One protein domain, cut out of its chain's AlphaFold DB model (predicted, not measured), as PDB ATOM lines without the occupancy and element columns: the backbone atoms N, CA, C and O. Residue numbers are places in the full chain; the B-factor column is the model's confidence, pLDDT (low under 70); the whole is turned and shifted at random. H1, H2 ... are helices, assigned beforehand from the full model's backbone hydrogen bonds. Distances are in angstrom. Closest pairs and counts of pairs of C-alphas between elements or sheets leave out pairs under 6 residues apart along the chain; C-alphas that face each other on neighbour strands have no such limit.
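This is residues 4 to 198 of the 198 residues of an uncharacterized protein of Candidatus Sungbacteria bacterium RIFCSPHIGHO2_02_FULL_51_29 (UniProt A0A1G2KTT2). A knot of helices, made by the hairpin H4 and H5, the last part of H3 and the first part of H6, has two projections: a narrow V of H1 and H3, with H2 across its open end, and a long arm in which residues 165 to 198, the rest of H6 and then H7, stick out alone. H1 packs on H3 only partway along, and its two ends stick out. The printed part has 195 residues with seven named helices, H1 to H7 in order along the chain, and no named strand; the class is all helix. The whole is loose, with a radius of gyration of the C-alphas of 22.7 A, and elongated, spanning 80 by 50 by 29 A.

H1, residues 4 to 38, touches H3, residues 54 to 85, the hub, which touches five other helices. H1 touches H3 with residues 17 to 28 alone, and H3 touches H1 with residues 77 to 85 alone; the closest C-alphas are those of Leu 21 and Val 81, 6.4 A apart, and the lines stand at a shallow tilt of 28 degrees, opposite ways. H2, residues 44 to 52, touches H3 only at the corner by their link, with the C-alphas of Ala 50 and Tyr 57 closest at 5.3 A. H3 and H4, residues 91 to 110, form a helical hairpin: the C-alphas of Tyr 78 and Ser 100 are closest at 6.0 A, at a tilt of 37 degrees, only just steep. H1 and H4 are near each other, with 8 pairs of C-alphas within 10 A. H4 and H5, residues 123 to 147, form a helical hairpin with 42 pairs of C-alphas within 8 A; the closest, those of Gly 105 and Gly 134, are 4.2 A apart, at a shallow tilt of 34 degrees, only just short of steep. H5 touches H3 at a steep tilt of 63 degrees, the same way, with the C-alphas of Arg 79 and Gly 141 closest at 5.9 A. H5 and H6, residues 150 to 182, form a helical hairpin, with the C-alphas of Ala 140 and Ala 153 closest at 4.3 A and a tilt of 35.1 degrees, only just steep. H6 touches H3 with residues 150 to 162 alone, the C-alphas of Leu 72 and Tyr 154 being closest at 5.9 A, at a steep tilt of 55 degrees. H7, residues 185 to 196, touches no helix. Every O i to N i+4 pair is within hydrogen-bond range in H2 and H5; the counts are 26 of 31 in H1, 21 of 28 in H3, 13 of 16 in H4, 27 of 29 in H6 and 7 of 8 in H7.

H1 begins at C-alpha 4, (-17.547, 25.434, -4.358), and is 50.7 A long, with a kink of 28 degrees near residue 11. H2 is 12.3 A long. H3 is 43.2 A long, with a kink of 44 degrees near residue 78. H4 is 31.1 A long and H5 36.2 A. H6 is 47.7 A long, with a kink of 25 degrees near residue 164. H7 is 17.4 A long and ends at C-alpha 196, (-24.211, -42.515, -43.127).

The C-alphas farthest apart, those of Glu 5 and Leu 197, are 81.3 A apart. The printed part has no cut. The link from H4 to H5, residues 111 to 122, is long; the other links are tight. The mean pLDDT of the printed part is 74.7, and 81 residues are under 70, among them 4 to 40, 111 to 121 and 184 to 198.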
ATOM      1  N   TRP A   4     -16.142  25.861  -4.371       48.22
ATOM      2  CA  TRP A   4     -17.547  25.434  -4.358       48.22
ATOM      3  C   TRP A   4     -18.484  26.406  -5.072       48.22
ATOM      4  O   TRP A   4     -19.370  25.969  -5.798       48.22
ATOM      5  N   GLU A   5     -18.268  27.711  -4.920       50.88
ATOM      6  CA  GLU A   5     -19.138  28.735  -5.514       50.88
ATOM      7  C   GLU A   5     -18.985  28.823  -7.039       50.88
ATOM      8  O   GLU A   5     -19.958  29.074  -7.750       50.88
ATOM      9  N   HIS A   6     -17.798  28.505  -7.567       53.00
ATOM     10  CA  HIS A   6     -17.570  28.468  -9.011       53.00
ATOM     11  C   HIS A   6     -18.341  27.315  -9.679       53.00
ATOM     12  O   HIS A   6     -18.946  27.510 -10.729       53.00
ATOM     13  N   SER A   7     -18.440  26.154  -9.026       52.81
ATOM     14  CA  SER A   7     -19.173  24.975  -9.520       52.81
ATOM     15  C   SER A   7     -20.669  25.233  -9.732       52.81
ATOM     16  O   SER A   7     -21.256  24.733 -10.691       52.81
ATOM     17  N   TRP A   8     -21.289  26.047  -8.873       50.59
ATOM     18  CA  TRP A   8     -22.709  26.398  -8.985       50.59
ATOM     19  C   TRP A   8     -22.992  27.401 -10.107       50.59
ATOM     20  O   TRP A   8     -24.088  27.387 -10.662       50.59
ATOM     21  N   SER A   9     -22.009  28.220 -10.495       58.66
ATOM     22  CA  SER A   9     -22.153  29.166 -11.613       58.66
ATOM     23  C   SER A   9     -22.159  28.492 -12.994       58.66
ATOM     24  O   SER A   9     -22.741  29.023 -13.937       58.66
ATOM     25  N   VAL A  10     -21.578  27.290 -13.102       54.91
ATOM     26  CA  VAL A  10     -21.503  26.503 -14.348       54.91
ATOM     27  C   VAL A  10     -22.684  25.533 -14.478       54.91
ATOM     28  O   VAL A  10     -23.031  25.109 -15.579       54.91
ATOM     29  N   LEU A  11     -23.366  25.204 -13.376       56.41
ATOM     30  CA  LEU A  11     -24.493  24.266 -13.374       56.41
ATOM     31  C   LEU A  11     -25.646  24.687 -14.317       56.41
ATOM     32  O   LEU A  11     -26.126  23.829 -15.057       56.41
ATOM     33  N   PRO A  12     -26.062  25.969 -14.392       66.75
ATOM     34  CA  PRO A  12     -27.053  26.411 -15.374       66.75
ATOM     35  C   PRO A  12     -26.564  26.277 -16.821       66.75
ATOM     36  O   PRO A  12     -27.355  25.953 -17.701       66.75
ATOM     37  N   GLN A  13     -25.266  26.477 -17.071       57.41
ATOM     38  CA  GLN A  13     -24.661  26.302 -18.397       57.41
ATOM     39  C   GLN A  13     -24.639  24.819 -18.791       57.41
ATOM     40  O   GLN A  13     -24.977  24.469 -19.917       57.41
ATOM     41  N   PHE A  14     -24.330  23.935 -17.840       55.28
ATOM     42  CA  PHE A  14     -24.338  22.487 -18.030       55.28
ATOM     43  C   PHE A  14     -25.756  21.927 -18.238       55.28
ATOM     44  O   PHE A  14     -25.986  21.114 -19.131       55.28
ATOM     45  N   LEU A  15     -26.739  22.398 -17.466       66.44
ATOM     46  CA  LEU A  15     -28.148  22.055 -17.675       66.44
ATOM     47  C   LEU A  15     -28.665  22.607 -19.006       66.44
ATOM     48  O   LEU A  15     -29.353  21.896 -19.735       66.44
ATOM     49  N   GLY A  16     -28.279  23.835 -19.361       64.12
ATOM     50  CA  GLY A  16     -28.553  24.427 -20.668       64.12
ATOM     51  C   GLY A  16     -27.991  23.577 -21.805       64.12
ATOM     52  O   GLY A  16     -28.709  23.281 -22.753       64.12
ATOM     53  N   ALA A  17     -26.756  23.090 -21.674       55.16
ATOM     54  CA  ALA A  17     -26.132  22.175 -22.625       55.16
ATOM     55  C   ALA A  17     -26.899  20.852 -22.773       55.16
ATOM     56  O   ALA A  17     -27.115  20.397 -23.894       55.16
ATOM     57  N   ILE A  18     -27.358  20.249 -21.668       59.47
ATOM     58  CA  ILE A  18     -28.175  19.025 -21.702       59.47
ATOM     59  C   ILE A  18     -29.514  19.281 -22.402       59.47
ATOM     60  O   ILE A  18     -29.935  18.473 -23.228       59.47
ATOM     61  N   VAL A  19     -30.177  20.399 -22.099       68.06
ATOM     62  CA  VAL A  19     -31.445  20.779 -22.736       68.06
ATOM     63  C   VAL A  19     -31.241  21.029 -24.229       68.06
ATOM     64  O   VAL A  19     -32.003  20.503 -25.036       68.06
ATOM     65  N   VAL A  20     -30.191  21.755 -24.616       61.06
ATOM     66  CA  VAL A  20     -29.833  21.980 -26.023       61.06
ATOM     67  C   VAL A  20     -29.541  20.654 -26.716       61.06
ATOM     68  O   VAL A  20     -30.092  20.413 -27.783       61.06
ATOM     69  N   LEU A  21     -28.767  19.753 -26.102       58.72
ATOM     70  CA  LEU A  21     -28.501  18.419 -26.644       58.72
ATOM     71  C   LEU A  21     -29.797  17.614 -26.818       58.72
ATOM     72  O   LEU A  21     -29.999  17.004 -27.861       58.72
ATOM     73  N   ALA A  22     -30.700  17.632 -25.836       62.16
ATOM     74  CA  ALA A  22     -31.980  16.931 -25.908       62.16
ATOM     75  C   ALA A  22     -32.895  17.496 -27.006       62.16
ATOM     76  O   ALA A  22     -33.484  16.727 -27.768       62.16
ATOM     77  N   LEU A  23     -32.980  18.825 -27.131       65.44
ATOM     78  CA  LEU A  23     -33.743  19.504 -28.181       65.44
ATOM     79  C   LEU A  23     -33.143  19.247 -29.564       65.44
ATOM     80  O   LEU A  23     -33.878  18.950 -30.502       65.44
ATOM     81  N   PHE A  24     -31.818  19.296 -29.683       58.88
ATOM     82  CA  PHE A  24     -31.097  18.997 -30.915       58.88
ATOM     83  C   PHE A  24     -31.299  17.531 -31.319       58.88
ATOM     84  O   PHE A  24     -31.642  17.245 -32.465       58.88
ATOM     85  N   MET A  25     -31.220  16.597 -30.365       58.78
ATOM     86  CA  MET A  25     -31.537  15.184 -30.591       58.78
ATOM     87  C   MET A  25     -32.989  14.963 -31.019       58.78
ATOM     88  O   MET A  25     -33.243  14.201 -31.952       58.78
ATOM     89  N   GLY A  26     -33.944  15.637 -30.375       58.44
ATOM     90  CA  GLY A  26     -35.353  15.603 -30.765       58.44
ATOM     91  C   GLY A  26     -35.573  16.144 -32.178       58.44
ATOM     92  O   GLY A  26     -36.238  15.497 -32.985       58.44
ATOM     93  N   TYR A  27     -34.947  17.279 -32.502       61.09
ATOM     94  CA  TYR A  27     -35.023  17.919 -33.811       61.09
ATOM     95  C   TYR A  27     -34.483  17.017 -34.923       61.09
ATOM     96  O   TYR A  27     -35.193  16.766 -35.889       61.09
ATOM     97  N   TYR A  28     -33.283  16.451 -34.782       56.03
ATOM     98  CA  TYR A  28     -32.721  15.568 -35.810       56.03
ATOM     99  C   TYR A  28     -33.462  14.239 -35.933       56.03
ATOM    100  O   TYR A  28     -33.564  13.712 -37.037       56.03
ATOM    101  N   ARG A  29     -34.023  13.696 -34.845       56.88
ATOM    102  CA  ARG A  29     -34.894  12.513 -34.945       56.88
ATOM    103  C   ARG A  29     -36.186  12.834 -35.683       56.88
ATOM    104  O   ARG A  29     -36.612  12.027 -36.500       56.88
ATOM    105  N   PHE A  30     -36.775  14.002 -35.432       57.25
ATOM    106  CA  PHE A  30     -37.951  14.473 -36.157       57.25
ATOM    107  C   PHE A  30     -37.638  14.746 -37.630       57.25
ATOM    108  O   PHE A  30     -38.340  14.240 -38.493       57.25
ATOM    109  N   VAL A  31     -36.563  15.480 -37.929       53.56
ATOM    110  CA  VAL A  31     -36.120  15.782 -39.298       53.56
ATOM    111  C   VAL A  31     -35.725  14.509 -40.031       53.56
ATOM    112  O   VAL A  31     -36.131  14.326 -41.167       53.56
ATOM    113  N   GLY A  32     -35.003  13.593 -39.391       55.50
ATOM    114  CA  GLY A  32     -34.684  12.288 -39.955       55.50
ATOM    115  C   GLY A  32     -35.952  11.487 -40.247       55.50
ATOM    116  O   GLY A  32     -36.167  11.074 -41.378       55.50
ATOM    117  N   TRP A  33     -36.846  11.325 -39.273       57.16
ATOM    118  CA  TRP A  33     -38.124  10.646 -39.500       57.16
ATOM    119  C   TRP A  33     -38.956  11.311 -40.604       57.16
ATOM    120  O   TRP A  33     -39.517  10.615 -41.442       57.16
ATOM    121  N   PHE A  34     -38.998  12.641 -40.653       52.19
ATOM    122  CA  PHE A  34     -39.737  13.385 -41.665       52.19
ATOM    123  C   PHE A  34     -39.099  13.230 -43.048       52.19
ATOM    124  O   PHE A  34     -39.780  12.843 -43.988       52.19
ATOM    125  N   LEU A  35     -37.794  13.462 -43.190       52.94
ATOM    126  CA  LEU A  35     -37.086  13.344 -44.465       52.94
ATOM    127  C   LEU A  35     -37.074  11.894 -44.959       52.94
ATOM    128  O   LEU A  35     -37.470  11.633 -46.088       52.94
ATOM    129  N   PHE A  36     -36.678  10.932 -44.123       56.84
ATOM    130  CA  PHE A  36     -36.603   9.520 -44.513       56.84
ATOM    131  C   PHE A  36     -37.978   8.851 -44.610       56.84
ATOM    132  O   PHE A  36     -38.164   7.984 -45.456       56.84
ATOM    133  N   GLY A  37     -38.961   9.269 -43.809       56.62
ATOM    134  CA  GLY A  37     -40.335   8.756 -43.865       56.62
ATOM    135  C   GLY A  37     -41.173   9.336 -45.007       56.62
ATOM    136  O   GLY A  37     -42.186   8.743 -45.373       56.62
ATOM    137  N   THR A  38     -40.760  10.467 -45.587       57.12
ATOM    138  CA  THR A  38     -41.405  11.066 -46.772       57.12
ATOM    139  C   THR A  38     -40.634  10.823 -48.064       57.12
ATOM    140  O   THR A  38     -41.161  11.082 -49.151       57.12
ATOM    141  N   MET A  39     -39.408  10.295 -47.979       63.44
ATOM    142  CA  MET A  39     -38.659   9.887 -49.156       63.44
ATOM    143  C   MET A  39     -39.383   8.737 -49.857       63.44
ATOM    144  O   MET A  39     -39.659   7.684 -49.284       63.44
ATOM    145  N   LYS A  40     -39.703   8.961 -51.134       67.44
ATOM    146  CA  LYS A  40     -40.236   7.913 -52.000       67.44
ATOM    147  C   LYS A  40     -39.190   6.798 -52.126       67.44
ATOM    148  O   LYS A  40     -37.994   7.099 -52.113       67.44
ATOM    149  N   PRO A  41     -39.617   5.531 -52.276       70.00
ATOM    150  CA  PRO A  41     -38.693   4.446 -52.571       70.00
ATOM    151  C   PRO A  41     -37.827   4.793 -53.786       70.00
ATOM    152  O   PRO A  41     -38.250   5.552 -54.666       70.00
ATOM    153  N   ALA A  42     -36.611   4.239 -53.817       72.88
ATOM    154  CA  ALA A  42     -35.685   4.452 -54.919       72.88
ATOM    155  C   ALA A  42     -36.386   4.157 -56.263       72.88
ATOM    156  O   ALA A  42     -37.126   3.172 -56.354       72.88
ATOM    157  N   PRO A  43     -36.193   4.995 -57.301       83.00
ATOM    158  CA  PRO A  43     -36.799   4.764 -58.608       83.00
ATOM    159  C   PRO A  43     -36.506   3.349 -59.123       83.00
ATOM    160  O   PRO A  43     -35.401   2.844 -58.930       83.00
ATOM    161  N   ALA A  44     -37.456   2.730 -59.832       84.69
ATOM    162  CA  ALA A  44     -37.320   1.353 -60.323       84.69
ATOM    163  C   ALA A  44     -36.029   1.118 -61.134       84.69
ATOM    164  O   ALA A  44     -35.410   0.069 -61.008       84.69
ATOM    165  N   VAL A  45     -35.571   2.126 -61.887       83.75
ATOM    166  CA  VAL A  45     -34.302   2.077 -62.636       83.75
ATOM    167  C   VAL A  45     -33.074   1.908 -61.732       83.75
ATOM    168  O   VAL A  45     -32.125   1.224 -62.098       83.75
ATOM    169  N   VAL A  46     -33.093   2.491 -60.530       79.81
ATOM    170  CA  VAL A  46     -32.007   2.361 -59.547       79.81
ATOM    171  C   VAL A  46     -32.015   0.959 -58.949       79.81
ATOM    172  O   VAL A  46     -30.955   0.355 -58.804       79.81
ATOM    173  N   MET A  47     -33.204   0.426 -58.656       82.50
ATOM    174  CA  MET A  47     -33.355  -0.940 -58.155       82.50
ATOM    175  C   MET A  47     -32.903  -1.977 -59.184       82.50
ATOM    176  O   MET A  47     -32.110  -2.853 -58.856       82.50
ATOM    177  N   GLN A  48     -33.319  -1.820 -60.441       87.44
ATOM    178  CA  GLN A  48     -32.904  -2.696 -61.534       87.44
ATOM    179  C   GLN A  48     -31.385  -2.643 -61.757       87.44
ATOM    180  O   GLN A  48     -30.742  -3.681 -61.893       87.44
ATOM    181  N   TYR A  49     -30.781  -1.449 -61.723       84.69
ATOM    182  CA  TYR A  49     -29.327  -1.308 -61.832       84.69
ATOM    183  C   TYR A  49     -28.582  -1.957 -60.653       84.69
ATOM    184  O   TYR A  49     -27.505  -2.523 -60.840       84.69
ATOM    185  N   ALA A  50     -29.139  -1.888 -59.438       82.75
ATOM    186  CA  ALA A  50     -28.574  -2.545 -58.262       82.75
ATOM    187  C   ALA A  50     -28.592  -4.077 -58.381       82.75
ATOM    188  O   ALA A  50     -27.640  -4.726 -57.950       82.75
ATOM    189  N   GLU A  51     -29.639  -4.645 -58.982       87.00
ATOM    190  CA  GLU A  51     -29.747  -6.083 -59.248       87.00
ATOM    191  C   GLU A  51     -28.791  -6.542 -60.358       87.00
ATOM    192  O   GLU A  51     -28.145  -7.579 -60.225       87.00
ATOM    193  N   GLU A  52     -28.657  -5.756 -61.430       93.50
ATOM    194  CA  GLU A  52     -27.814  -6.095 -62.583       93.50
ATOM    195  C   GLU A  52     -26.312  -5.897 -62.296       93.50
ATOM    196  O   GLU A  52     -25.474  -6.688 -62.734       93.50
ATOM    197  N   TYR A  53     -25.953  -4.869 -61.517       90.31
ATOM    198  CA  TYR A  53     -24.563  -4.517 -61.204       90.31
ATOM    199  C   TYR A  53     -24.330  -4.309 -59.698       90.31
ATOM    200  O   TYR A  53     -23.886  -3.227 -59.285       90.31
ATOM    201  N   PRO A  54     -24.527  -5.338 -58.855       80.56
ATOM    202  CA  PRO A  54     -24.521  -5.193 -57.398       80.56
ATOM    203  C   PRO A  54     -23.203  -4.634 -56.854       80.56
ATOM    204  O   PRO A  54     -23.211  -3.768 -55.985       80.56
ATOM    205  N   GLY A  55     -22.058  -5.048 -57.410       75.06
ATOM    206  CA  GLY A  55     -20.749  -4.531 -56.998       75.06
ATOM    207  C   GLY A  55     -20.540  -3.050 -57.334       75.06
ATOM    208  O   GLY A  55     -20.044  -2.292 -56.502       75.06
ATOM    209  N   LYS A  56     -20.956  -2.606 -58.531       78.12
ATOM    210  CA  LYS A  56     -20.846  -1.193 -58.935       78.12
ATOM    211  C   LYS A  56     -21.819  -0.321 -58.153       78.12
ATOM    212  O   LYS A  56     -21.446   0.768 -57.732       78.12
ATOM    213  N   TYR A  57     -23.041  -0.800 -57.941       79.62
ATOM    214  CA  TYR A  57     -24.034  -0.110 -57.128       79.62
ATOM    215  C   TYR A  57     -23.572   0.029 -55.674       79.62
ATOM    216  O   TYR A  57     -23.612   1.126 -55.113       79.62
ATOM    217  N   LEU A  58     -23.054  -1.050 -55.078       73.69
ATOM    218  CA  LEU A  58     -22.479  -1.008 -53.737       73.69
ATOM    219  C   LEU A  58     -21.329   0.002 -53.663       73.69
ATOM    220  O   LEU A  58     -21.305   0.808 -52.743       73.69
ATOM    221  N   LEU A  59     -20.418   0.014 -54.638       73.69
ATOM    222  CA  LEU A  59     -19.273   0.927 -54.641       73.69
ATOM    223  C   LEU A  59     -19.667   2.401 -54.828       73.69
ATOM    224  O   LEU A  59     -19.126   3.265 -54.144       73.69
ATOM    225  N   LEU A  60     -20.578   2.695 -55.759       73.56
ATOM    226  CA  LEU A  60     -20.892   4.066 -56.179       73.56
ATOM    227  C   LEU A  60     -22.026   4.710 -55.377       73.56
ATOM    228  O   LEU A  60     -22.103   5.933 -55.312       73.56
ATOM    229  N   VAL A  61     -22.911   3.904 -54.790       69.25
ATOM    230  CA  VAL A  61     -24.116   4.386 -54.098       69.25
ATOM    231  C   VAL A  61     -24.161   3.857 -52.671       69.25
ATOM    232  O   VAL A  61     -24.256   4.646 -51.735       69.25
ATOM    233  N   GLY A  62     -24.027   2.542 -52.481       67.75
ATOM    234  CA  GLY A  62     -24.157   1.908 -51.165       67.75
ATOM    235  C   GLY A  62     -23.103   2.363 -50.151       67.75
ATOM    236  O   GLY A  62     -23.454   2.779 -49.048       67.75
ATOM    237  N   LEU A  63     -21.820   2.329 -50.517       67.56
ATOM    238  CA  LEU A  63     -20.713   2.741 -49.654       67.56
ATOM    239  C   LEU A  63     -20.745   4.253 -49.373       67.56
ATOM    240  O   LEU A  63     -20.723   4.613 -48.198       67.56
ATOM    241  N   PRO A  64     -20.882   5.157 -50.363       66.88
ATOM    242  CA  PRO A  64     -20.990   6.589 -50.082       66.88
ATOM    243  C   PRO A  64     -22.216   6.950 -49.235       66.88
ATOM    244  O   PRO A  64     -22.101   7.732 -48.291       66.88
ATOM    245  N   ALA A  65     -23.382   6.359 -49.512       67.56
ATOM    246  CA  ALA A  65     -24.585   6.623 -48.728       67.56
ATOM    247  C   ALA A  65     -24.469   6.047 -47.307       67.56
ATOM    248  O   ALA A  65     -24.666   6.774 -46.335       67.56
ATOM    249  N   GLY A  66     -24.098   4.775 -47.156       63.94
ATOM    250  CA  GLY A  66     -24.058   4.103 -45.854       63.94
ATOM    251  C   GLY A  66     -22.864   4.497 -44.983       63.94
ATOM    252  O   GLY A  66     -23.029   4.778 -43.801       63.94
ATOM    253  N   TYR A  67     -21.666   4.548 -45.566       67.19
ATOM    254  CA  TYR A  67     -20.405   4.771 -44.845       67.19
ATOM    255  C   TYR A  67     -19.911   6.217 -44.937       67.19
ATOM    256  O   TYR A  67     -19.099   6.632 -44.116       67.19
ATOM    257  N   GLY A  68     -20.402   6.993 -45.906       69.75
ATOM    258  CA  GLY A  68     -20.102   8.417 -46.030       69.75
ATOM    259  C   GLY A  68     -21.128   9.294 -45.319       69.75
ATOM    260  O   GLY A  68     -20.755  10.089 -44.462       69.75
ATOM    261  N   SER A  69     -22.417   9.164 -45.648       72.38
ATOM    262  CA  SER A  69     -23.445  10.075 -45.114       72.38
ATOM    263  C   SER A  69     -23.905   9.733 -43.692       72.38
ATOM    264  O   SER A  69     -24.157  10.643 -42.907       72.38
ATOM    265  N   GLY A  70     -23.936   8.447 -43.317       76.50
ATOM    266  CA  GLY A  70     -24.312   8.004 -41.966       76.50
ATOM    267  C   GLY A  70     -23.456   8.645 -40.864       76.50
ATOM    268  O   GLY A  70     -23.997   9.388 -40.041       76.50
ATOM    269  N   PRO A  71     -22.120   8.474 -40.898       84.62
ATOM    270  CA  PRO A  71     -21.217   9.113 -39.942       84.62
ATOM    271  C   PRO A  71     -21.347  10.634 -39.902       84.62
ATOM    272  O   PRO A  71     -21.221  11.233 -38.841       84.62
ATOM    273  N   LEU A  72     -21.635  11.276 -41.036       82.88
ATOM    274  CA  LEU A  72     -21.798  12.727 -41.091       82.88
ATOM    275  C   LEU A  72     -22.987  13.182 -40.235       82.88
ATOM    276  O   LEU A  72     -22.840  14.084 -39.412       82.88
ATOM    277  N   TYR A  73     -24.145  12.536 -40.381       82.44
ATOM    278  CA  TYR A  73     -25.322  12.857 -39.572       82.44
ATOM    279  C   TYR A  73     -25.134  12.504 -38.098       82.44
ATOM    280  O   TYR A  73     -25.524  13.282 -37.229       82.44
ATOM    281  N   GLU A  74     -24.528  11.353 -37.811       85.88
ATOM    282  CA  GLU A  74     -24.276  10.922 -36.438       85.88
ATOM    283  C   GLU A  74     -23.315  11.881 -35.724       85.88
ATOM    284  O   GLU A  74     -23.615  12.356 -34.629       85.88
ATOM    285  N   GLU A  75     -22.207  12.270 -36.354       90.50
ATOM    286  CA  GLU A  75     -21.286  13.232 -35.748       90.50
ATOM    287  C   GLU A  75     -21.919  14.616 -35.578       90.50
ATOM    288  O   GLU A  75     -21.710  15.259 -34.547       90.50
ATOM    289  N   LEU A  76     -22.739  15.082 -36.529       85.88
ATOM    290  CA  LEU A  76     -23.428  16.368 -36.371       85.88
ATOM    291  C   LEU A  76     -24.335  16.326 -35.144       85.88
ATOM    292  O   LEU A  76     -24.304  17.240 -34.322       85.88
ATOM    293  N   LEU A  77     -25.081  15.232 -34.995       83.94
ATOM    294  CA  LEU A  77     -26.031  15.027 -33.916       83.94
ATOM    295  C   LEU A  77     -25.367  14.934 -32.540       83.94
ATOM    296  O   LEU A  77     -25.807  15.589 -31.595       83.94
ATOM    297  N   TYR A  78     -24.332  14.105 -32.413       85.94
ATOM    298  CA  TYR A  78     -23.759  13.761 -31.112       85.94
ATOM    299  C   TYR A  78     -22.571  14.642 -30.722       85.94
ATOM    300  O   TYR A  78     -22.308  14.819 -29.529       85.94
ATOM    301  N   ARG A  79     -21.815  15.154 -31.702       91.88
ATOM    302  CA  ARG A  79     -20.549  15.876 -31.481       91.88
ATOM    303  C   ARG A  79     -20.664  17.346 -31.855       91.88
ATOM    304  O   ARG A  79     -19.999  18.158 -31.220       91.88
ATOM    305  N   GLY A  80     -21.559  17.714 -32.775       86.31
ATOM    306  CA  GLY A  80     -21.818  19.117 -33.114       86.31
ATOM    307  C   GLY A  80     -22.139  19.976 -31.888       86.31
ATOM    308  O   GLY A  80     -21.633  21.084 -31.760       86.31
ATOM    309  N   VAL A  81     -22.881  19.431 -30.919       85.31
ATOM    310  CA  VAL A  81     -23.171  20.128 -29.656       85.31
ATOM    311  C   VAL A  81     -21.912  20.352 -28.811       85.31
ATOM    312  O   VAL A  81     -21.764  21.418 -28.228       85.31
ATOM    313  N   LEU A  82     -20.972  19.402 -28.777       89.56
ATOM    314  CA  LEU A  82     -19.699  19.583 -28.067       89.56
ATOM    315  C   LEU A  82     -18.861  20.698 -28.699       89.56
ATOM    316  O   LEU A  82     -18.296  21.507 -27.971       89.56
ATOM    317  N   LEU A  83     -18.833  20.766 -30.033       90.44
ATOM    318  CA  LEU A  83     -18.129  21.818 -30.771       90.44
ATOM    319  C   LEU A  83     -18.715  23.213 -30.506       90.44
ATOM    320  O   LEU A  83     -17.979  24.189 -30.467       90.44
ATOM    321  N   LEU A  84     -20.033  23.317 -30.315       88.12
ATOM    322  CA  LEU A  84     -20.692  24.593 -30.013       88.12
ATOM    323  C   LEU A  84     -20.505  25.043 -28.557       88.12
ATOM    324  O   LEU A  84     -20.607  26.233 -28.273       88.12
ATOM    325  N   LEU A  85     -20.291  24.101 -27.637       86.88
ATOM    326  CA  LEU A  85     -20.232  24.375 -26.201       86.88
ATOM    327  C   LEU A  85     -18.813  24.550 -25.662       86.88
ATOM    328  O   LEU A  85     -18.646  25.185 -24.622       86.88
ATOM    329  N   PHE A  86     -17.810  23.964 -26.319       90.81
ATOM    330  CA  PHE A  86     -16.446  23.907 -25.806       90.81
ATOM    331  C   PHE A  86     -15.438  24.344 -26.867       90.81
ATOM    332  O   PHE A  86     -15.374  23.767 -27.949       90.81
ATOM    333  N   ASP A  87     -14.591  25.301 -26.505       90.94
ATOM    334  CA  ASP A  87     -13.480  25.829 -27.303       90.94
ATOM    335  C   ASP A  87     -12.164  25.048 -27.108       90.94
ATOM    336  O   ASP A  87     -11.179  25.280 -27.810       90.94
ATOM    337  N   GLY A  88     -12.143  24.084 -26.183       90.31
ATOM    338  CA  GLY A  88     -10.995  23.224 -25.919       90.31
ATOM    339  C   GLY A  88     -11.253  22.175 -24.838       90.31
ATOM    340  O   GLY A  88     -12.293  22.160 -24.173       90.31
ATOM    341  N   VAL A  89     -10.296  21.259 -24.664       92.06
ATOM    342  CA  VAL A  89     -10.417  20.166 -23.687       92.06
ATOM    343  C   VAL A  89     -10.201  20.705 -22.273       92.06
ATOM    344  O   VAL A  89      -9.097  21.071 -21.884       92.06
ATOM    345  N   ASN A  90     -11.271  20.700 -21.486       91.44
ATOM    346  CA  ASN A  90     -11.269  20.982 -20.055       91.44
ATOM    347  C   ASN A  90     -12.138  19.947 -19.316       91.44
ATOM    348  O   ASN A  90     -12.710  19.050 -19.935       91.44
ATOM    349  N   VAL A  91     -12.247  20.055 -17.989       91.25
ATOM    350  CA  VAL A  91     -13.012  19.098 -17.166       91.25
ATOM    351  C   VAL A  91     -14.477  18.992 -17.610       91.25
ATOM    352  O   VAL A  91     -15.011  17.889 -17.693       91.25
ATOM    353  N   PHE A  92     -15.123  20.108 -17.953       89.88
ATOM    354  CA  PHE A  92     -16.515  20.105 -18.410       89.88
ATOM    355  C   PHE A  92     -16.654  19.526 -19.817       89.88
ATOM    356  O   PHE A  92     -17.562  18.731 -20.058       89.88
ATOM    357  N   ALA A  93     -15.722  19.852 -20.716       90.94
ATOM    358  CA  ALA A  93     -15.677  19.262 -22.046       90.94
ATOM    359  C   ALA A  93     -15.479  17.742 -21.969       90.94
ATOM    360  O   ALA A  93     -16.169  16.998 -22.655       90.94
ATOM    361  N   PHE A  94     -14.607  17.266 -21.074       93.12
ATOM    362  CA  PHE A  94     -14.393  15.839 -20.837       93.12
ATOM    363  C   PHE A  94     -15.669  15.140 -20.355       93.12
ATOM    364  O   PHE A  94     -16.038  14.095 -20.889       93.12
ATOM    365  N   ILE A  95     -16.390  15.737 -19.400       92.50
ATOM    366  CA  ILE A  95     -17.693  15.224 -18.953       92.50
ATOM    367  C   ILE A  95     -18.680  15.171 -20.129       92.50
ATOM    368  O   ILE A  95     -19.335  14.149 -20.333       92.50
ATOM    369  N   GLY A  96     -18.753  16.234 -20.937       89.12
ATOM    370  CA  GLY A  96     -19.589  16.284 -22.139       89.12
ATOM    371  C   GLY A  96     -19.241  15.190 -23.153       89.12
ATOM    372  O   GLY A  96     -20.140  14.524 -23.667       89.12
ATOM    373  N   ILE A  97     -17.949  14.948 -23.390       95.44
ATOM    374  CA  ILE A  97     -17.442  13.881 -24.264       95.44
ATOM    375  C   ILE A  97     -17.886  12.509 -23.751       95.44
ATOM    376  O   ILE A  97     -18.409  11.710 -24.526       95.44
ATOM    377  N   VAL A  98     -17.731  12.239 -22.451       95.56
ATOM    378  CA  VAL A  98     -18.147  10.966 -21.844       95.56
ATOM    379  C   VAL A  98     -19.659  10.767 -21.967       95.56
ATOM    380  O   VAL A  98     -20.100   9.695 -22.375       95.56
ATOM    381  N   ILE A  99     -20.464  11.795 -21.683       91.00
ATOM    382  CA  ILE A  99     -21.928  11.718 -21.820       91.00
ATOM    383  C   ILE A  99     -22.321  11.460 -23.277       91.00
ATOM    384  O   ILE A  99     -23.104  10.548 -23.544       91.00
ATOM    385  N   SER A 100     -21.754  12.217 -24.220       92.19
ATOM    386  CA  SER A 100     -21.991  12.033 -25.657       92.19
ATOM    387  C   SER A 100     -21.634  10.611 -26.105       92.19
ATOM    388  O   SER A 100     -22.426   9.959 -26.785       92.19
ATOM    389  N   ALA A 101     -20.494  10.077 -25.657       94.94
ATOM    390  CA  ALA A 101     -20.054   8.715 -25.946       94.94
ATOM    391  C   ALA A 101     -21.006   7.646 -25.389       94.94
ATOM    392  O   ALA A 101     -21.363   6.707 -26.103       94.94
ATOM    393  N   VAL A 102     -21.461   7.801 -24.142       91.94
ATOM    394  CA  VAL A 102     -22.406   6.871 -23.507       91.94
ATOM    395  C   VAL A 102     -23.751   6.889 -24.230       91.94
ATOM    396  O   VAL A 102     -24.283   5.824 -24.544       91.94
ATOM    397  N   VAL A 103     -24.291   8.071 -24.542       88.12
ATOM    398  CA  VAL A 103     -25.549   8.212 -25.296       88.12
ATOM    399  C   VAL A 103     -25.423   7.577 -26.677       88.12
ATOM    400  O   VAL A 103     -26.278   6.782 -27.068       88.12
ATOM    401  N   PHE A 104     -24.339   7.881 -27.391       90.44
ATOM    402  CA  PHE A 104     -24.062   7.325 -28.708       90.44
ATOM    403  C   PHE A 104     -24.000   5.795 -28.679       90.44
ATOM    404  O   PHE A 104     -24.750   5.145 -29.405       90.44
ATOM    405  N   GLY A 105     -23.192   5.210 -27.789       89.19
ATOM    406  CA  GLY A 105     -23.103   3.759 -27.628       89.19
ATOM    407  C   GLY A 105     -24.449   3.127 -27.270       89.19
ATOM    408  O   GLY A 105     -24.855   2.139 -27.877       89.19
ATOM    409  N   SER A 106     -25.190   3.723 -26.333       87.06
ATOM    410  CA  SER A 106     -26.468   3.185 -25.845       87.06
ATOM    411  C   SER A 106     -27.543   3.145 -26.932       87.06
ATOM    412  O   SER A 106     -28.323   2.194 -27.009       87.06
ATOM    413  N   LEU A 107     -27.573   4.148 -27.816       84.69
ATOM    414  CA  LEU A 107     -28.508   4.185 -28.943       84.69
ATOM    415  C   LEU A 107     -28.222   3.105 -29.997       84.69
ATOM    416  O   LEU A 107     -29.131   2.739 -30.739       84.69
ATOM    417  N   HIS A 108     -27.022   2.523 -29.988       82.25
ATOM    418  CA  HIS A 108     -26.638   1.411 -30.856       82.25
ATOM    419  C   HIS A 108     -26.951   0.026 -30.269       82.25
ATOM    420  O   HIS A 108     -26.630  -0.990 -30.887       82.25
ATOM    421  N   TRP A 109     -27.648  -0.056 -29.127       80.44
ATOM    422  CA  TRP A 109     -28.068  -1.327 -28.511       80.44
ATOM    423  C   TRP A 109     -28.815  -2.266 -29.472       80.44
ATOM    424  O   TRP A 109     -28.640  -3.483 -29.430       80.44
ATOM    425  N   LYS A 110     -29.654  -1.709 -30.356       71.06
ATOM    426  CA  LYS A 110     -30.424  -2.477 -31.350       71.06
ATOM    427  C   LYS A 110     -29.706  -2.646 -32.699       71.06
ATOM    428  O   LYS A 110     -30.257  -3.304 -33.572       71.06
ATOM    429  N   GLY A 111     -28.480  -2.135 -32.845       63.94
ATOM    430  CA  GLY A 111     -27.754  -2.059 -34.122       63.94
ATOM    431  C   GLY A 111     -27.850  -0.688 -34.777       63.94
ATOM    432  O   GLY A 111     -28.519   0.201 -34.250       63.94
ATOM    433  N   ASN A 112     -27.169  -0.521 -35.915       57.38
ATOM    434  CA  ASN A 112     -27.345   0.670 -36.743       57.38
ATOM    435  C   ASN A 112     -28.806   0.745 -37.185       57.38
ATOM    436  O   ASN A 112     -29.432  -0.290 -37.430       57.38
ATOM    437  N   LEU A 113     -29.313   1.960 -37.410       39.94
ATOM    438  CA  LEU A 113     -30.616   2.179 -38.055       39.94
ATOM    439  C   LEU A 113     -30.763   1.396 -39.383       39.94
ATOM    440  O   LEU A 113     -31.879   1.149 -39.828       39.94
ATOM    441  N   PHE A 114     -29.635   1.001 -39.987       34.16
ATOM    442  CA  PHE A 114     -29.521   0.360 -41.297       34.16
ATOM    443  C   PHE A 114     -28.977  -1.080 -41.280       34.16
ATOM    444  O   PHE A 114     -28.960  -1.722 -42.327       34.16
ATOM    445  N   SER A 115     -28.524  -1.616 -40.138       39.16
ATOM    446  CA  SER A 115     -28.058  -3.010 -40.071       39.16
ATOM    447  C   SER A 115     -29.211  -3.903 -39.627       39.16
ATOM    448  O   SER A 115     -29.658  -3.800 -38.484       39.16
ATOM    449  N   GLY A 116     -29.690  -4.751 -40.540       38.56
ATOM    450  CA  GLY A 116     -30.765  -5.714 -40.314       38.56
ATOM    451  C   GLY A 116     -30.683  -6.392 -38.944       38.56
ATOM    452  O   GLY A 116     -29.650  -6.917 -38.535       38.56
ATOM    453  N   ILE A 117     -31.799  -6.337 -38.226       41.41
ATOM    454  CA  ILE A 117     -31.975  -6.909 -36.897       41.41
ATOM    455  C   ILE A 117     -31.815  -8.431 -36.997       41.41
ATOM    456  O   ILE A 117     -32.582  -9.075 -37.710       41.41
ATOM    457  N   HIS A 118     -30.893  -9.021 -36.231       51.50
ATOM    458  CA  HIS A 118     -30.969 -10.439 -35.878       51.50
ATOM    459  C   HIS A 118     -31.705 -10.557 -34.532       51.50
ATOM    460  O   HIS A 118     -31.128 -10.224 -33.492       51.50
ATOM    461  N   PRO A 119     -32.973 -11.019 -34.504       53.03
ATOM    462  CA  PRO A 119     -33.773 -11.068 -33.278       53.03
ATOM    463  C   PRO A 119     -33.146 -11.929 -32.167       53.03
ATOM    464  O   PRO A 119     -33.434 -11.716 -30.992       53.03
ATOM    465  N   ASN A 120     -32.241 -12.844 -32.531       61.03
ATOM    466  CA  ASN A 120     -31.628 -13.834 -31.640       61.03
ATOM    467  C   ASN A 120     -30.162 -13.528 -31.284       61.03
ATOM    468  O   ASN A 120     -29.413 -14.428 -30.908       61.03
ATOM    469  N   GLU A 121     -29.713 -12.280 -31.428       66.38
ATOM    470  CA  GLU A 121     -28.321 -11.927 -31.137       66.38
ATOM    471  C   GLU A 121     -27.983 -12.069 -29.638       66.38
ATOM    472  O   GLU A 121     -28.700 -11.549 -28.773       66.38
ATOM    473  N   TRP A 122     -26.876 -12.763 -29.340       73.12
ATOM    474  CA  TRP A 122     -26.384 -13.008 -27.980       73.12
ATOM    475  C   TRP A 122     -26.182 -11.694 -27.219       73.12
ATOM    476  O   TRP A 122     -25.609 -10.736 -27.735       73.12
ATOM    477  N   TRP A 123     -26.633 -11.645 -25.964       73.62
ATOM    478  CA  TRP A 123     -26.615 -10.429 -25.148       73.62
ATOM    479  C   TRP A 123     -25.210  -9.822 -24.999       73.62
ATOM    480  O   TRP A 123     -25.071  -8.602 -25.022       73.62
ATOM    481  N   GLY A 124     -24.162 -10.648 -24.925       69.94
ATOM    482  CA  GLY A 124     -22.785 -10.160 -24.867       69.94
ATOM    483  C   GLY A 124     -22.317  -9.480 -26.161       69.94
ATOM    484  O   GLY A 124     -21.581  -8.501 -26.084       69.94
ATOM    485  N   LEU A 125     -22.803  -9.896 -27.339       73.25
ATOM    486  CA  LEU A 125     -22.512  -9.199 -28.604       73.25
ATOM    487  C   LEU A 125     -23.147  -7.803 -28.631       73.25
ATOM    488  O   LEU A 125     -22.526  -6.853 -29.107       73.25
ATOM    489  N   LYS A 126     -24.347  -7.650 -28.054       76.94
ATOM    490  CA  LYS A 126     -25.003  -6.338 -27.917       76.94
ATOM    491  C   LYS A 126     -24.199  -5.401 -27.021       76.94
ATOM    492  O   LYS A 126     -23.989  -4.248 -27.380       76.94
ATOM    493  N   TRP A 127     -23.698  -5.901 -25.891       79.44
ATOM    494  CA  TRP A 127     -22.831  -5.117 -25.009       79.44
ATOM    495  C   TRP A 127     -21.507  -4.746 -25.664       79.44
ATOM    496  O   TRP A 127     -21.110  -3.588 -25.584       79.44
ATOM    497  N   LEU A 128     -20.854  -5.686 -26.355       79.00
ATOM    498  CA  LEU A 128     -19.633  -5.391 -27.106       79.00
ATOM    499  C   LEU A 128     -19.878  -4.281 -28.127       79.00
ATOM    500  O   LEU A 128     -19.097  -3.337 -28.182       79.00
ATOM    501  N   ARG A 129     -20.990  -4.336 -28.868       80.75
ATOM    502  CA  ARG A 129     -21.384  -3.263 -29.789       80.75
ATOM    503  C   ARG A 129     -21.490  -1.922 -29.072       80.75
ATOM    504  O   ARG A 129     -20.820  -0.981 -29.474       80.75
ATOM    505  N   VAL A 130     -22.265  -1.842 -27.991       85.94
ATOM    506  CA  VAL A 130     -22.416  -0.598 -27.217       85.94
ATOM    507  C   VAL A 130     -21.069  -0.063 -26.732       85.94
ATOM    508  O   VAL A 130     -20.817   1.134 -26.849       85.94
ATOM    509  N   VAL A 131     -20.189  -0.932 -26.228       86.94
ATOM    510  CA  VAL A 131     -18.865  -0.544 -25.727       86.94
ATOM    511  C   VAL A 131     -17.975  -0.034 -26.858       86.94
ATOM    512  O   VAL A 131     -17.438   1.065 -26.745       86.94
ATOM    513  N   PHE A 132     -17.840  -0.773 -27.960       87.00
ATOM    514  CA  PHE A 132     -17.006  -0.358 -29.092       87.00
ATOM    515  C   PHE A 132     -17.527   0.917 -29.754       87.00
ATOM    516  O   PHE A 132     -16.742   1.815 -30.054       87.00
ATOM    517  N   THR A 133     -18.843   1.047 -29.911       89.38
ATOM    518  CA  THR A 133     -19.460   2.282 -30.398       89.38
ATOM    519  C   THR A 133     -19.250   3.437 -29.414       89.38
ATOM    520  O   THR A 133     -18.970   4.557 -29.830       89.38
ATOM    521  N   GLY A 134     -19.312   3.182 -28.106       92.88
ATOM    522  CA  GLY A 134     -18.977   4.165 -27.077       92.88
ATOM    523  C   GLY A 134     -17.518   4.628 -27.156       92.88
ATOM    524  O   GLY A 134     -17.261   5.826 -27.092       92.88
ATOM    525  N   ILE A 135     -16.569   3.709 -27.376       93.94
ATOM    526  CA  ILE A 135     -15.146   4.032 -27.577       93.94
ATOM    527  C   ILE A 135     -14.971   4.928 -28.802       93.94
ATOM    528  O   ILE A 135     -14.336   5.976 -28.694       93.94
ATOM    529  N   LEU A 136     -15.574   4.564 -29.938       94.19
ATOM    530  CA  LEU A 136     -15.591   5.422 -31.123       94.19
ATOM    531  C   LEU A 136     -16.121   6.815 -30.771       94.19
ATOM    532  O   LEU A 136     -15.498   7.828 -31.087       94.19
ATOM    533  N   GLY A 137     -17.249   6.862 -30.067       95.56
ATOM    534  CA  GLY A 137     -17.883   8.114 -29.710       95.56
ATOM    535  C   GLY A 137     -17.053   9.005 -28.794       95.56
ATOM    536  O   GLY A 137     -17.087  10.229 -28.931       95.56
ATOM    537  N   PHE A 138     -16.294   8.392 -27.892       97.12
ATOM    538  CA  PHE A 138     -15.345   9.066 -27.020       97.12
ATOM    539  C   PHE A 138     -14.164   9.628 -27.814       97.12
ATOM    540  O   PHE A 138     -13.837  10.801 -27.658       97.12
ATOM    541  N   LEU A 139     -13.566   8.830 -28.707       97.00
ATOM    542  CA  LEU A 139     -12.450   9.263 -29.554       97.00
ATOM    543  C   LEU A 139     -12.856  10.410 -30.489       97.00
ATOM    544  O   LEU A 139     -12.137  11.402 -30.584       97.00
ATOM    545  N   ALA A 140     -14.025  10.310 -31.123       96.31
ATOM    546  CA  ALA A 140     -14.575  11.369 -31.965       96.31
ATOM    547  C   ALA A 140     -14.886  12.644 -31.158       96.31
ATOM    548  O   ALA A 140     -14.576  13.749 -31.601       96.31
ATOM    549  N   GLY A 141     -15.428  12.500 -29.942       96.38
ATOM    550  CA  GLY A 141     -15.665  13.618 -29.024       96.38
ATOM    551  C   GLY A 141     -14.376  14.305 -28.563       96.38
ATOM    552  O   GLY A 141     -14.298  15.530 -28.534       96.38
ATOM    553  N   LEU A 142     -13.329  13.536 -28.258       97.19
ATOM    554  CA  LEU A 142     -12.010  14.092 -27.959       97.19
ATOM    555  C   LEU A 142     -11.448  14.852 -29.154       97.19
ATOM    556  O   LEU A 142     -10.941  15.961 -28.994       97.19
ATOM    557  N   ALA A 143     -11.565  14.274 -30.345       95.88
ATOM    558  CA  ALA A 143     -11.043  14.862 -31.562       95.88
ATOM    559  C   ALA A 143     -11.722  16.188 -31.914       95.88
ATOM    560  O   ALA A 143     -11.036  17.174 -32.189       95.88
ATOM    561  N   ILE A 144     -13.057  16.236 -31.866       96.19
ATOM    562  CA  ILE A 144     -13.790  17.444 -32.251       96.19
ATOM    563  C   ILE A 144     -13.471  18.620 -31.327       96.19
ATOM    564  O   ILE A 144     -13.312  19.735 -31.809       96.19
ATOM    565  N   VAL A 145     -13.321  18.363 -30.025       95.81
ATOM    566  CA  VAL A 145     -13.011  19.399 -29.033       95.81
ATOM    567  C   VAL A 145     -11.532  19.791 -29.087       95.81
ATOM    568  O   VAL A 145     -11.211  20.970 -28.971       95.81
ATOM    569  N   SER A 146     -10.621  18.832 -29.284       95.81
ATOM    570  CA  SER A 146      -9.174  19.107 -29.316       95.81
ATOM    571  C   SER A 146      -8.759  19.904 -30.550       95.81
ATOM    572  O   SER A 146      -7.917  20.791 -30.452       95.81
ATOM    573  N   TRP A 147      -9.341  19.586 -31.708       95.75
ATOM    574  CA  TRP A 147      -8.992  20.218 -32.983       95.75
ATOM    575  C   TRP A 147     -10.017  21.241 -33.466       95.75
ATOM    576  O   TRP A 147      -9.839  21.793 -34.550       95.75
ATOM    577  N   GLN A 148     -11.082  21.481 -32.693       94.75
ATOM    578  CA  GLN A 148     -12.140  22.449 -33.008       94.75
ATOM    579  C   GLN A 148     -12.666  22.300 -34.442       94.75
ATOM    580  O   GLN A 148     -12.923  23.267 -35.158       94.75
ATOM    581  N   SER A 149     -12.782  21.053 -34.901       91.38
ATOM    582  CA  SER A 149     -13.131  20.754 -36.281       91.38
ATOM    583  C   SER A 149     -13.946  19.478 -36.365       91.38
ATOM    584  O   SER A 149     -13.500  18.377 -36.025       91.38
ATOM    585  N   PHE A 150     -15.160  19.653 -36.880       92.12
ATOM    586  CA  PHE A 150     -16.112  18.591 -37.172       92.12
ATOM    587  C   PHE A 150     -15.511  17.480 -38.047       92.12
ATOM    588  O   PHE A 150     -15.789  16.298 -37.845       92.12
ATOM    589  N   TRP A 151     -14.639  17.849 -38.987       91.88
ATOM    590  CA  TRP A 151     -14.089  16.926 -39.976       91.88
ATOM    591  C   TRP A 151     -13.209  15.835 -39.370       91.88
ATOM    592  O   TRP A 151     -13.173  14.733 -39.910       91.88
ATOM    593  N   TYR A 152     -12.543  16.089 -38.240       93.12
ATOM    594  CA  TYR A 152     -11.768  15.049 -37.557       93.12
ATOM    595  C   TYR A 152     -12.666  14.003 -36.899       93.12
ATOM    596  O   TYR A 152     -12.389  12.811 -37.016       93.12
ATOM    597  N   ALA A 153     -13.760  14.432 -36.265       93.50
ATOM    598  CA  ALA A 153     -14.758  13.522 -35.703       93.50
ATOM    599  C   ALA A 153     -15.359  12.644 -36.811       93.50
ATOM    600  O   ALA A 153     -15.378  11.417 -36.706       93.50
ATOM    601  N   TYR A 154     -15.747  13.286 -37.920       91.56
ATOM    602  CA  TYR A 154     -16.261  12.613 -39.106       91.56
ATOM    603  C   TYR A 154     -15.270  11.596 -39.676       91.56
ATOM    604  O   TYR A 154     -15.644  10.454 -39.928       91.56
ATOM    605  N   LEU A 155     -14.003  11.981 -39.853       90.44
ATOM    606  CA  LEU A 155     -12.986  11.107 -40.429       90.44
ATOM    607  C   LEU A 155     -12.709   9.895 -39.536       90.44
ATOM    608  O   LEU A 155     -12.632   8.782 -40.047       90.44
ATOM    609  N   ILE A 156     -12.598  10.088 -38.217       92.62
ATOM    610  CA  ILE A 156     -12.416   8.987 -37.259       92.62
ATOM    611  C   ILE A 156     -13.565   7.989 -37.380       92.62
ATOM    612  O   ILE A 156     -13.325   6.786 -37.454       92.62
ATOM    613  N   HIS A 157     -14.799   8.479 -37.451       91.25
ATOM    614  CA  HIS A 157     -15.975   7.633 -37.588       91.25
ATOM    615  C   HIS A 157     -16.029   6.930 -38.948       91.25
ATOM    616  O   HIS A 157     -16.172   5.709 -39.004       91.25
ATOM    617  N   ALA A 158     -15.839   7.655 -40.049       85.94
ATOM    618  CA  ALA A 158     -15.800   7.060 -41.380       85.94
ATOM    619  C   ALA A 158     -14.739   5.948 -41.451       85.94
ATOM    620  O   ALA A 158     -15.049   4.827 -41.848       85.94
ATOM    621  N   VAL A 159     -13.517   6.217 -40.975       86.12
ATOM    622  CA  VAL A 159     -12.427   5.231 -40.907       86.12
ATOM    623  C   VAL A 159     -12.797   4.051 -40.012       86.12
ATOM    624  O   VAL A 159     -12.564   2.911 -40.406       86.12
ATOM    625  N   TRP A 160     -13.411   4.284 -38.850       86.75
ATOM    626  CA  TRP A 160     -13.869   3.211 -37.962       86.75
ATOM    627  C   TRP A 160     -14.821   2.251 -38.673       86.75
ATOM    628  O   TRP A 160     -14.664   1.033 -38.570       86.75
ATOM    629  N   ASN A 161     -15.748   2.788 -39.466       78.69
ATOM    630  CA  ASN A 161     -16.699   1.979 -40.218       78.69
ATOM    631  C   ASN A 161     -16.041   1.193 -41.364       78.69
ATOM    632  O   ASN A 161     -16.581   0.170 -41.761       78.69
ATOM    633  N   PHE A 162     -14.861   1.585 -41.850       73.69
ATOM    634  CA  PHE A 162     -14.077   0.763 -42.783       73.69
ATOM    635  C   PHE A 162     -13.189  -0.267 -42.071       73.69
ATOM    636  O   PHE A 162     -13.111  -1.424 -42.486       73.69
ATOM    637  N   VAL A 163     -12.519   0.137 -40.992       75.75
ATOM    638  CA  VAL A 163     -11.520  -0.682 -40.296       75.75
ATOM    639  C   VAL A 163     -12.175  -1.804 -39.494       75.75
ATOM    640  O   VAL A 163     -11.705  -2.940 -39.539       75.75
ATOM    641  N   PHE A 164     -13.268  -1.532 -38.778       70.62
ATOM    642  CA  PHE A 164     -13.861  -2.509 -37.863       70.62
ATOM    643  C   PHE A 164     -14.458  -3.745 -38.572       70.62
ATOM    644  O   PHE A 164     -14.192  -4.868 -38.126       70.62
ATOM    645  N   PRO A 165     -15.188  -3.617 -39.702       68.19
ATOM    646  CA  PRO A 165     -15.618  -4.781 -40.478       68.19
ATOM    647  C   PRO A 165     -14.439  -5.580 -41.037       68.19
ATOM    648  O   PRO A 165     -14.456  -6.809 -40.981       68.19
ATOM    649  N   LEU A 166     -13.390  -4.902 -41.513       64.81
ATOM    650  CA  LEU A 166     -12.193  -5.568 -42.027       64.81
ATOM    651  C   LEU A 166     -11.486  -6.376 -40.930       64.81
ATOM    652  O   LEU A 166     -11.185  -7.551 -41.131       64.81
ATOM    653  N   LEU A 167     -11.286  -5.783 -39.748       65.94
ATOM    654  CA  LEU A 167     -10.728  -6.479 -38.586       65.94
ATOM    655  C   LEU A 167     -11.586  -7.681 -38.184       65.94
ATOM    656  O   LEU A 167     -11.046  -8.739 -37.877       65.94
ATOM    657  N   THR A 168     -12.914  -7.550 -38.236       64.31
ATOM    658  CA  THR A 168     -13.837  -8.651 -37.926       64.31
ATOM    659  C   THR A 168     -13.638  -9.823 -38.889       64.31
ATOM    660  O   THR A 168     -13.501 -10.962 -38.444       64.31
ATOM    661  N   VAL A 169     -13.551  -9.556 -40.195       63.03
ATOM    662  CA  VAL A 169     -13.287 -10.587 -41.214       63.03
ATOM    663  C   VAL A 169     -11.943 -11.272 -40.966       63.03
ATOM    664  O   VAL A 169     -11.875 -12.500 -40.970       63.03
ATOM    665  N   VAL A 170     -10.888 -10.501 -40.690       67.62
ATOM    666  CA  VAL A 170      -9.552 -11.044 -40.400       67.62
ATOM    667  C   VAL A 170      -9.570 -11.923 -39.145       67.62
ATOM    668  O   VAL A 170      -9.066 -13.046 -39.177       67.62
ATOM    669  N   CYS A 171     -10.200 -11.472 -38.061       65.25
ATOM    670  CA  CYS A 171     -10.326 -12.247 -36.826       65.25
ATOM    671  C   CYS A 171     -11.098 -13.557 -37.037       65.25
ATOM    672  O   CYS A 171     -10.681 -14.602 -36.536       65.25
ATOM    673  N   LEU A 172     -12.195 -13.530 -37.801       67.88
ATOM    674  CA  LEU A 172     -12.973 -14.730 -38.127       67.88
ATOM    675  C   LEU A 172     -12.188 -15.709 -39.007       67.88
ATOM    676  O   LEU A 172     -12.286 -16.922 -38.807       67.88
ATOM    677  N   ALA A 173     -11.385 -15.202 -39.944       67.44
ATOM    678  CA  ALA A 173     -10.499 -16.022 -40.762       67.44
ATOM    679  C   ALA A 173      -9.439 -16.717 -39.894       67.44
ATOM    680  O   ALA A 173      -9.293 -17.935 -39.969       67.44
ATOM    681  N   ILE A 174      -8.771 -15.974 -39.004       74.88
ATOM    682  CA  ILE A 174      -7.787 -16.528 -38.059       74.88
ATOM    683  C   ILE A 174      -8.435 -17.577 -37.153       74.88
ATOM    684  O   ILE A 174      -7.902 -18.674 -37.012       74.88
ATOM    685  N   PHE A 175      -9.606 -17.284 -36.579       73.19
ATOM    686  CA  PHE A 175     -10.327 -18.238 -35.737       73.19
ATOM    687  C   PHE A 175     -10.684 -19.519 -36.500       73.19
ATOM    688  O   PHE A 175     -10.526 -20.618 -35.972       73.19
ATOM    689  N   SER A 176     -11.124 -19.392 -37.753       70.25
ATOM    690  CA  SER A 176     -11.447 -20.539 -38.606       70.25
ATOM    691  C   SER A 176     -10.206 -21.381 -38.911       70.25
ATOM    692  O   SER A 176     -10.275 -22.604 -38.830       70.25
ATOM    693  N   LEU A 177      -9.063 -20.746 -39.187       77.69
ATOM    694  CA  LEU A 177      -7.782 -21.430 -39.401       77.69
ATOM    695  C   LEU A 177      -7.298 -22.153 -38.141       77.69
ATOM    696  O   LEU A 177      -6.904 -23.311 -38.222       77.69
ATOM    697  N   ILE A 178      -7.385 -21.503 -36.975       78.50
ATOM    698  CA  ILE A 178      -7.079 -22.119 -35.678       78.50
ATOM    699  C   ILE A 178      -7.985 -23.329 -35.465       78.50
ATOM    700  O   ILE A 178      -7.498 -24.420 -35.199       78.50
ATOM    701  N   ARG A 179      -9.302 -23.171 -35.639       76.69
ATOM    702  CA  ARG A 179     -10.253 -24.276 -35.493       76.69
ATOM    703  C   ARG A 179      -9.870 -25.451 -36.388       76.69
ATOM    704  O   ARG A 179      -9.804 -26.565 -35.891       76.69
ATOM    705  N   LEU A 180      -9.586 -25.207 -37.667       77.69
ATOM    706  CA  LEU A 180      -9.167 -26.250 -38.607       77.69
ATOM    707  C   LEU A 180      -7.844 -26.913 -38.201       77.69
ATOM    708  O   LEU A 180      -7.708 -28.118 -38.365       77.69
ATOM    709  N   ALA A 181      -6.903 -26.162 -37.625       75.88
ATOM    710  CA  ALA A 181      -5.635 -26.699 -37.132       75.88
ATOM    711  C   ALA A 181      -5.780 -27.577 -35.872       75.88
ATOM    712  O   ALA A 181      -4.899 -28.387 -35.594       75.88
ATOM    713  N   PHE A 182      -6.871 -27.425 -35.113       74.19
ATOM    714  CA  PHE A 182      -7.145 -28.182 -33.884       74.19
ATOM    715  C   PHE A 182      -8.262 -29.232 -34.024       74.19
ATOM    716  O   PHE A 182      -8.524 -29.955 -33.064       74.19
ATOM    717  N   VAL A 183      -8.911 -29.344 -35.190       70.62
ATOM    718  CA  VAL A 183      -9.795 -30.479 -35.499       70.62
ATOM    719  C   VAL A 183      -8.910 -31.703 -35.718       70.62
ATOM    720  O   VAL A 183      -8.102 -31.724 -36.648       70.62
ATOM    721  N   ARG A 184      -9.038 -32.720 -34.858       66.50
ATOM    722  CA  ARG A 184      -8.329 -33.986 -35.067       66.50
ATOM    723  C   ARG A 184      -8.983 -34.728 -36.236       66.50
ATOM    724  O   ARG A 184     -10.208 -34.682 -36.351       66.50
ATOM    725  N   PRO A 185      -8.210 -35.423 -37.085       65.19
ATOM    726  CA  PRO A 185      -8.765 -36.242 -38.167       65.19
ATOM    727  C   PRO A 185      -9.823 -37.243 -37.669       65.19
ATOM    728  O   PRO A 185     -10.835 -37.470 -38.327       65.19
ATOM    729  N   ASP A 186      -9.602 -37.772 -36.468       64.75
ATOM    730  CA  ASP A 186     -10.414 -38.782 -35.789       64.75
ATOM    731  C   ASP A 186     -11.849 -38.280 -35.509       64.75
ATOM    732  O   ASP A 186     -12.817 -39.006 -35.727       64.75
ATOM    733  N   ASP A 187     -11.998 -37.000 -35.138       63.88
ATOM    734  CA  ASP A 187     -13.291 -36.362 -34.836       63.88
ATOM    735  C   ASP A 187     -14.145 -36.116 -36.100       63.88
ATOM    736  O   ASP A 187     -15.355 -35.875 -36.020       63.88
ATOM    737  N   VAL A 188     -13.511 -36.105 -37.280       61.53
ATOM    738  CA  VAL A 188     -14.186 -35.948 -38.578       61.53
ATOM    739  C   VAL A 188     -14.714 -37.299 -39.058       61.53
ATOM    740  O   VAL A 188     -15.865 -37.379 -39.480       61.53
ATOM    741  N   ALA A 189     -13.914 -38.360 -38.911       60.69
ATOM    742  CA  ALA A 189     -14.285 -39.717 -39.307       60.69
ATOM    743  C   ALA A 189     -15.498 -40.253 -38.523       60.69
ATOM    744  O   ALA A 189     -16.439 -40.764 -39.126       60.69
ATOM    745  N   GLU A 190     -15.531 -40.057 -37.200       58.12
ATOM    746  CA  GLU A 190     -16.651 -40.487 -36.341       58.12
ATOM    747  C   GLU A 190     -17.958 -39.729 -36.665       58.12
ATOM    748  O   GLU A 190     -19.069 -40.258 -36.565       58.12
ATOM    749  N   ARG A 191     -17.842 -38.469 -37.108       60.09
ATOM    750  CA  ARG A 191     -18.988 -37.633 -37.489       60.09
ATOM    751  C   ARG A 191     -19.583 -38.042 -38.842       60.09
ATOM    752  O   ARG A 191     -20.803 -37.956 -38.996       60.09
ATOM    753  N   ASP A 192     -18.750 -38.465 -39.789       61.41
ATOM    754  CA  ASP A 192     -19.194 -38.953 -41.098       61.41
ATOM    755  C   ASP A 192     -19.809 -40.359 -40.990       61.41
ATOM    756  O   ASP A 192     -20.885 -40.593 -41.537       61.41
ATOM    757  N   GLU A 193     -19.240 -41.248 -40.167       59.94
ATOM    758  CA  GLU A 193     -19.799 -42.585 -39.908       59.94
ATOM    759  C   GLU A 193     -21.217 -42.515 -39.307       59.94
ATOM    760  O   GLU A 193     -22.135 -43.212 -39.739       59.94
ATOM    761  N   HIS A 194     -21.462 -41.591 -38.373       57.97
ATOM    762  CA  HIS A 194     -22.801 -41.365 -37.820       57.97
ATOM    763  C   HIS A 194     -23.789 -40.681 -38.778       57.97
ATOM    764  O   HIS A 194     -24.999 -40.701 -38.519       57.97
ATOM    765  N   ARG A 195     -23.304 -40.047 -39.851       60.22
ATOM    766  CA  ARG A 195     -24.144 -39.408 -40.869       60.22
ATOM    767  C   ARG A 195     -24.661 -40.424 -41.884       60.22
ATOM    768  O   ARG A 195     -25.807 -40.299 -42.296       60.22
ATOM    769  N   ASP A 196     -23.854 -41.429 -42.205       61.88
ATOM    770  CA  ASP A 196     -24.211 -42.515 -43.127       61.88
ATOM    771  C   ASP A 196     -25.139 -43.567 -42.489       61.88
ATOM    772  O   ASP A 196     -25.753 -44.376 -43.182       61.88
ATOM    773  N   LEU A 197     -25.288 -43.534 -41.162       60.59
ATOM    774  CA  LEU A 197     -26.199 -44.388 -40.393       60.59
ATOM    775  C   LEU A 197     -27.614 -43.790 -40.197       60.59
ATOM    776  O   LEU A 197     -28.385 -44.331 -39.399       60.59
ATOM    777  N   ARG A 198     -27.968 -42.685 -40.874       51.03
ATOM    778  CA  ARG A 198     -29.300 -42.044 -40.810       51.03
ATOM    779  C   ARG A 198     -30.032 -42.013 -42.143       51.03
ATOM    780  O   ARG A 198     -29.387 -41.712 -43.165       51.03
TER     781      ARG A 198